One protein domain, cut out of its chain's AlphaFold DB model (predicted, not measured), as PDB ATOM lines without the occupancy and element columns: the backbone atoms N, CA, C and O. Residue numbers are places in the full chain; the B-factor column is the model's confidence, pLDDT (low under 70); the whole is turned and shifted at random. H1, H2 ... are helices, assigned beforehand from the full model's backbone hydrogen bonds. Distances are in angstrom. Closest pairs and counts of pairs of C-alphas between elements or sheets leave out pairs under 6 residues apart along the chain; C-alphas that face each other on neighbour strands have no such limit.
ATOM      1  N   TYR A   2     -47.658  16.206 -56.263       47.38
ATOM      2  CA  TYR A   2     -46.444  16.550 -55.512       47.38
ATOM      3  C   TYR A   2     -46.054  18.001 -55.821       47.38
ATOM      4  O   TYR A   2     -45.981  18.375 -56.990       47.38
ATOM      5  N   ASN A   3     -45.824  18.811 -54.786       50.00
ATOM      6  CA  ASN A   3     -45.390  20.206 -54.896       50.00
ATOM      7  C   ASN A   3     -43.888  20.283 -55.235       50.00
ATOM      8  O   ASN A   3     -43.053  20.553 -54.377       50.00
ATOM      9  N   ALA A   4     -43.537  19.994 -56.489       52.47
ATOM     10  CA  ALA A   4     -42.155  20.031 -56.979       52.47
ATOM     11  C   ALA A   4     -41.626  21.459 -57.233       52.47
ATOM     12  O   ALA A   4     -40.457  21.635 -57.561       52.47
ATOM     13  N   THR A   5     -42.481  22.476 -57.101       57.53
ATOM     14  CA  THR A   5     -42.184  23.886 -57.398       57.53
ATOM     15  C   THR A   5     -41.826  24.710 -56.161       57.53
ATOM     16  O   THR A   5     -41.476  25.878 -56.306       57.53
ATOM     17  N   GLY A   6     -41.907  24.132 -54.956       56.38
ATOM     18  CA  GLY A   6     -41.636  24.850 -53.705       56.38
ATOM     19  C   GLY A   6     -42.707  25.889 -53.356       56.38
ATOM     20  O   GLY A   6     -42.432  26.838 -52.626       56.38
ATOM     21  N   ASP A   7     -43.926  25.732 -53.882       68.00
ATOM     22  CA  ASP A   7     -45.022  26.658 -53.617       68.00
ATOM     23  C   ASP A   7     -45.552  26.444 -52.194       68.00
ATOM     24  O   ASP A   7     -46.343  25.531 -51.933       68.00
ATOM     25  N   LEU A   8     -45.095  27.285 -51.266       65.38
ATOM     26  CA  LEU A   8     -45.447  27.224 -49.848       65.38
ATOM     27  C   LEU A   8     -46.961  27.350 -49.600       65.38
ATOM     28  O   LEU A   8     -47.430  26.910 -48.556       65.38
ATOM     29  N   SER A   9     -47.743  27.896 -50.543       69.44
ATOM     30  CA  SER A   9     -49.198  28.061 -50.390       69.44
ATOM     31  C   SER A   9     -49.985  26.745 -50.450       69.44
ATOM     32  O   SER A   9     -51.149  26.699 -50.053       69.44
ATOM     33  N   THR A  10     -49.351  25.668 -50.924       73.81
ATOM     34  CA  THR A  10     -49.964  24.337 -51.064       73.81
ATOM     35  C   THR A  10     -49.589  23.370 -49.938       73.81
ATOM     36  O   THR A  10     -50.037  22.223 -49.938       73.81
ATOM     37  N   LEU A  11     -48.756  23.816 -48.994       72.06
ATOM     38  CA  LEU A  11     -48.242  23.013 -47.888       72.06
ATOM     39  C   LEU A  11     -49.005  23.315 -46.596       72.06
ATOM     40  O   LEU A  11     -49.528  24.412 -46.401       72.06
ATOM     41  N   ASP A  12     -49.065  22.332 -45.701       76.00
ATOM     42  CA  ASP A  12     -49.616  22.523 -44.367       76.00
ATOM     43  C   ASP A  12     -48.725  23.460 -43.535       76.00
ATOM     44  O   ASP A  12     -47.506  23.530 -43.714       76.00
ATOM     45  N   GLU A  13     -49.351  24.198 -42.618       74.31
ATOM     46  CA  GLU A  13     -48.699  25.249 -41.832       74.31
ATOM     47  C   GLU A  13     -47.402  24.789 -41.119       74.31
ATOM     48  O   GLU A  13     -46.415  25.526 -41.190       74.31
ATOM     49  N   PRO A  14     -47.327  23.591 -40.501       72.31
ATOM     50  CA  PRO A  14     -46.078  23.064 -39.944       72.31
ATOM     51  C   PRO A  14     -44.941  22.918 -40.967       72.31
ATOM     52  O   PRO A  14     -43.808  23.327 -40.702       72.31
ATOM     53  N   THR A  15     -45.231  22.375 -42.151       74.25
ATOM     54  CA  THR A  15     -44.235  22.168 -43.213       74.25
ATOM     55  C   THR A  15     -43.712  23.498 -43.756       74.25
ATOM     56  O   THR A  15     -42.509  23.651 -43.973       74.25
ATOM     57  N   VAL A  16     -44.592  24.492 -43.924       75.94
ATOM     58  CA  VAL A  16     -44.199  25.846 -44.354       75.94
ATOM     59  C   VAL A  16     -43.219  26.477 -43.370       75.94
ATOM     60  O   VAL A  16     -42.201  27.033 -43.785       75.94
ATOM     61  N   LYS A  17     -43.497  26.375 -42.068       70.69
ATOM     62  CA  LYS A  17     -42.654  26.982 -41.032       70.69
ATOM     63  C   LYS A  17     -41.299  26.283 -40.893       70.69
ATOM     64  O   LYS A  17     -40.284  26.963 -40.748       70.69
ATOM     65  N   LEU A  18     -41.251  24.954 -41.034       72.31
ATOM     66  CA  LEU A  18     -39.992  24.203 -41.084       72.31
ATOM     67  C   LEU A  18     -39.120  24.628 -42.277       72.31
ATOM     68  O   LEU A  18     -37.930  24.889 -42.113       72.31
ATOM     69  N   LEU A  19     -39.705  24.730 -43.474       74.81
ATOM     70  CA  LEU A  19     -38.972  25.146 -44.674       74.81
ATOM     71  C   LEU A  19     -38.480  26.595 -44.575       74.81
ATOM     72  O   LEU A  19     -37.355  26.887 -44.980       74.81
ATOM     73  N   GLN A  20     -39.276  27.496 -43.994       72.56
ATOM     74  CA  GLN A  20     -38.838  28.866 -43.710       72.56
ATOM     75  C   GLN A  20     -37.637  28.896 -42.766       72.56
ATOM     76  O   GLN A  20     -36.692  29.644 -43.021       72.56
ATOM     77  N   TYR A  21     -37.630  28.068 -41.723       70.44
ATOM     78  CA  TYR A  21     -36.484  27.966 -40.824       70.44
ATOM     79  C   TYR A  21     -35.227  27.467 -41.545       70.44
ATOM     80  O   TYR A  21     -34.184  28.099 -41.430       70.44
ATOM     81  N   ILE A  22     -35.324  26.407 -42.356       73.00
ATOM     82  CA  ILE A  22     -34.183  25.877 -43.130       73.00
ATOM     83  C   ILE A  22     -33.583  26.950 -44.052       73.00
ATOM     84  O   ILE A  22     -32.365  27.047 -44.182       73.00
ATOM     85  N   LEU A  23     -34.427  27.767 -44.685       71.69
ATOM     86  CA  LEU A  23     -33.993  28.782 -45.646       71.69
ATOM     87  C   LEU A  23     -33.433  30.054 -44.997       71.69
ATOM     88  O   LEU A  23     -32.596  30.724 -45.596       71.69
ATOM     89  N   THR A  24     -33.920  30.424 -43.812       69.75
ATOM     90  CA  THR A  24     -33.630  31.735 -43.200       69.75
ATOM     91  C   THR A  24     -32.854  31.651 -41.893       69.75
ATOM     92  O   THR A  24     -32.391  32.675 -41.393       69.75
ATOM     93  N   ASN A  25     -32.725  30.449 -41.330       66.62
ATOM     94  CA  ASN A  25     -32.197  30.186 -39.997       66.62
ATOM     95  C   ASN A  25     -32.876  31.026 -38.892       66.62
ATOM     96  O   ASN A  25     -32.246  31.395 -37.902       66.62
ATOM     97  N   ASN A  26     -34.154  31.380 -39.074       64.00
ATOM     98  CA  ASN A  26     -34.906  32.225 -38.150       64.00
ATOM     99  C   ASN A  26     -36.217  31.545 -37.736       64.00
ATOM    100  O   ASN A  26     -37.037  31.174 -38.578       64.00
ATOM    101  N   ALA A  27     -36.399  31.360 -36.430       63.47
ATOM    102  CA  ALA A  27     -37.587  30.758 -35.851       63.47
ATOM    103  C   ALA A  27     -38.660  31.818 -35.557       63.47
ATOM    104  O   ALA A  27     -38.426  32.762 -34.801       63.47
ATOM    105  N   SER A  28     -39.878  31.638 -36.078       64.12
ATOM    106  CA  SER A  28     -41.026  32.429 -35.612       64.12
ATOM    107  C   SER A  28     -41.311  32.130 -34.135       64.12
ATOM    108  O   SER A  28     -41.396  30.970 -33.732       64.12
ATOM    109  N   ALA A  29     -41.521  33.170 -33.322       57.66
ATOM    110  CA  ALA A  29     -41.711  33.050 -31.874       57.66
ATOM    111  C   ALA A  29     -42.935  32.204 -31.449       57.66
ATOM    112  O   ALA A  29     -42.996  31.776 -30.296       57.66
ATOM    113  N   SER A  30     -43.895  31.959 -32.351       60.22
ATOM    114  CA  SER A  30     -45.110  31.168 -32.098       60.22
ATOM    115  C   SER A  30     -45.021  29.694 -32.520       60.22
ATOM    116  O   SER A  30     -45.985  28.959 -32.311       60.22
ATOM    117  N   ASP A  31     -43.901  29.239 -33.095       67.50
ATOM    118  CA  ASP A  31     -43.735  27.856 -33.558       67.50
ATOM    119  C   ASP A  31     -42.855  27.020 -32.615       67.50
ATOM    120  O   ASP A  31     -41.627  27.127 -32.598       67.50
ATOM    121  N   GLY A  32     -43.497  26.147 -31.834       72.25
ATOM    122  CA  GLY A  32     -42.813  25.246 -30.909       72.25
ATOM    123  C   GLY A  32     -41.933  24.187 -31.586       72.25
ATOM    124  O   GLY A  32     -40.910  23.815 -31.017       72.25
ATOM    125  N   LEU A  33     -42.280  23.724 -32.794       71.00
ATOM    126  CA  LEU A  33     -41.473  22.747 -33.534       71.00
ATOM    127  C   LEU A  33     -40.155  23.383 -33.975       71.00
ATOM    128  O   LEU A  33     -39.086  22.823 -33.739       71.00
ATOM    129  N   VAL A  34     -40.237  24.576 -34.566       69.44
ATOM    130  CA  VAL A  34     -39.061  25.297 -35.062       69.44
ATOM    131  C   VAL A  34     -38.144  25.718 -33.911       69.44
ATOM    132  O   VAL A  34     -36.929  25.583 -34.027       69.44
ATOM    133  N   ARG A  35     -38.691  26.135 -32.762       75.31
ATOM    134  CA  ARG A  35     -37.875  26.440 -31.573       75.31
ATOM    135  C   ARG A  35     -37.166  25.220 -30.991       75.31
ATOM    136  O   ARG A  35     -36.003  25.328 -30.610       75.31
ATOM    137  N   ASN A  36     -37.840  24.070 -30.927       78.69
ATOM    138  CA  ASN A  36     -37.214  22.832 -30.458       78.69
ATOM    139  C   ASN A  36     -36.091  22.390 -31.402       78.69
ATOM    140  O   ASN A  36     -35.044  21.941 -30.939       78.69
ATOM    141  N   LEU A  37     -36.290  22.561 -32.713       76.50
ATOM    142  CA  LEU A  37     -35.263  22.291 -33.712       76.50
ATOM    143  C   LEU A  37     -34.073  23.250 -33.567       76.50
ATOM    144  O   LEU A  37     -32.941  22.786 -33.505       76.50
ATOM    145  N   GLU A  38     -34.314  24.557 -33.435       77.62
ATOM    146  CA  GLU A  38     -33.257  25.554 -33.224       77.62
ATOM    147  C   GLU A  38     -32.436  25.248 -31.967       77.62
ATOM    148  O   GLU A  38     -31.207  25.294 -31.990       77.62
ATOM    149  N   GLN A  39     -33.104  24.892 -30.869       82.06
ATOM    150  CA  GLN A  39     -32.429  24.543 -29.626       82.06
ATOM    151  C   GLN A  39     -31.611  23.254 -29.762       82.06
ATOM    152  O   GLN A  39     -30.480  23.208 -29.288       82.06
ATOM    153  N   ALA A  40     -32.143  22.225 -30.426       79.62
ATOM    154  CA  ALA A  40     -31.418  20.980 -30.666       79.62
ATOM    155  C   ALA A  40     -30.188  21.194 -31.560       79.62
ATOM    156  O   ALA A  40     -29.117  20.673 -31.255       79.62
ATOM    157  N   VAL A  41     -30.314  22.003 -32.618       77.62
ATOM    158  CA  VAL A  41     -29.192  22.379 -33.491       77.62
ATOM    159  C   VAL A  41     -28.144  23.157 -32.705       77.62
ATOM    160  O   VAL A  41     -26.967  22.825 -32.778       77.62
ATOM    161  N   ARG A  42     -28.555  24.143 -31.901       80.69
ATOM    162  CA  ARG A  42     -27.636  24.922 -31.065       80.69
ATOM    163  C   ARG A  42     -26.865  24.034 -30.088       80.69
ATOM    164  O   ARG A  42     -25.646  24.129 -30.030       80.69
ATOM    165  N   LEU A  43     -27.554  23.132 -29.390       81.56
ATOM    166  CA  LEU A  43     -26.928  22.177 -28.470       81.56
ATOM    167  C   LEU A  43     -25.978  21.213 -29.191       81.56
ATOM    168  O   LEU A  43     -24.922  20.887 -28.662       81.56
ATOM    169  N   ALA A  44     -26.326  20.773 -30.403       74.38
ATOM    170  CA  ALA A  44     -25.435  19.957 -31.222       74.38
ATOM    171  C   ALA A  44     -24.191  20.747 -31.669       74.38
ATOM    172  O   ALA A  44     -23.088  20.213 -31.633       74.38
ATOM    173  N   CYS A  45     -24.340  22.024 -32.030       72.44
ATOM    174  CA  CYS A  45     -23.215  22.897 -32.369       72.44
ATOM    175  C   CYS A  45     -22.312  23.201 -31.163       72.44
ATOM    176  O   CYS A  45     -21.113  23.378 -31.342       72.44
ATOM    177  N   GLU A  46     -22.869  23.258 -29.954       81.81
ATOM    178  CA  GLU A  46     -22.141  23.463 -28.692       81.81
ATOM    179  C   GLU A  46     -21.582  22.158 -28.100       81.81
ATOM    180  O   GLU A  46     -20.879  22.185 -27.092       81.81
ATOM    181  N   SER A  47     -21.879  21.006 -28.708       85.00
ATOM    182  CA  SER A  47     -21.397  19.712 -28.235       85.00
ATOM    183  C   SER A  47     -19.887  19.591 -28.438       85.00
ATOM    184  O   SER A  47     -19.407  19.383 -29.554       85.00
TER     185      SER A  47
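AT A GLANCE: This is residues 2 to 47 of the 121 residues of an uncharacterized protein of Coriobacteriia bacterium (UniProt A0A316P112). The longer helix, H2, meets H1 only with its residues 33 to 34, and its far part, with residues 46 and 47, sticks out freely. The two helices run the same way, H2 shifted onward along the long axis, and the link between them folds back; residues 2 to 12 are a tail without a named element. The printed part has 46 residues with two named helices, H1 then H2, and no named strand: all helix. It is loose, with a radius of gyration of the C-alphas of 12.0 A, and elongated, spanning 37 by 21 by 15 A.

IN THESE COORDINATES: H2, residues 32 to 45, measures 19.8 A from first to last C-alpha and ends at C-alpha 45 (-23.215, 22.897, -32.369). H1, residues 13 to 24, measures 16.5 A and begins at C-alpha 13 (-48.699, 25.249, -41.832).

HOW THE PARTS SIT: H2 touches H1 with residues 33 to 34 alone; the closest C-alphas, of Leu 18 and Val 34, are 6.2 A apart. Their tilt is a shallow 34 degrees, only just short of steep, the same way. In both, every O i to N i+4 pair is within hydrogen-bond range.

THE WHOLE: The C-alphas farthest apart, of Tyr 2 and Ser 47, are 37.2 A apart. The printed part has no cut, and the H1 to H2 link is short. Residues 39 to 47 stand free. Confidence is under 70 at residues 2 to 9, 24 to 31 and 34.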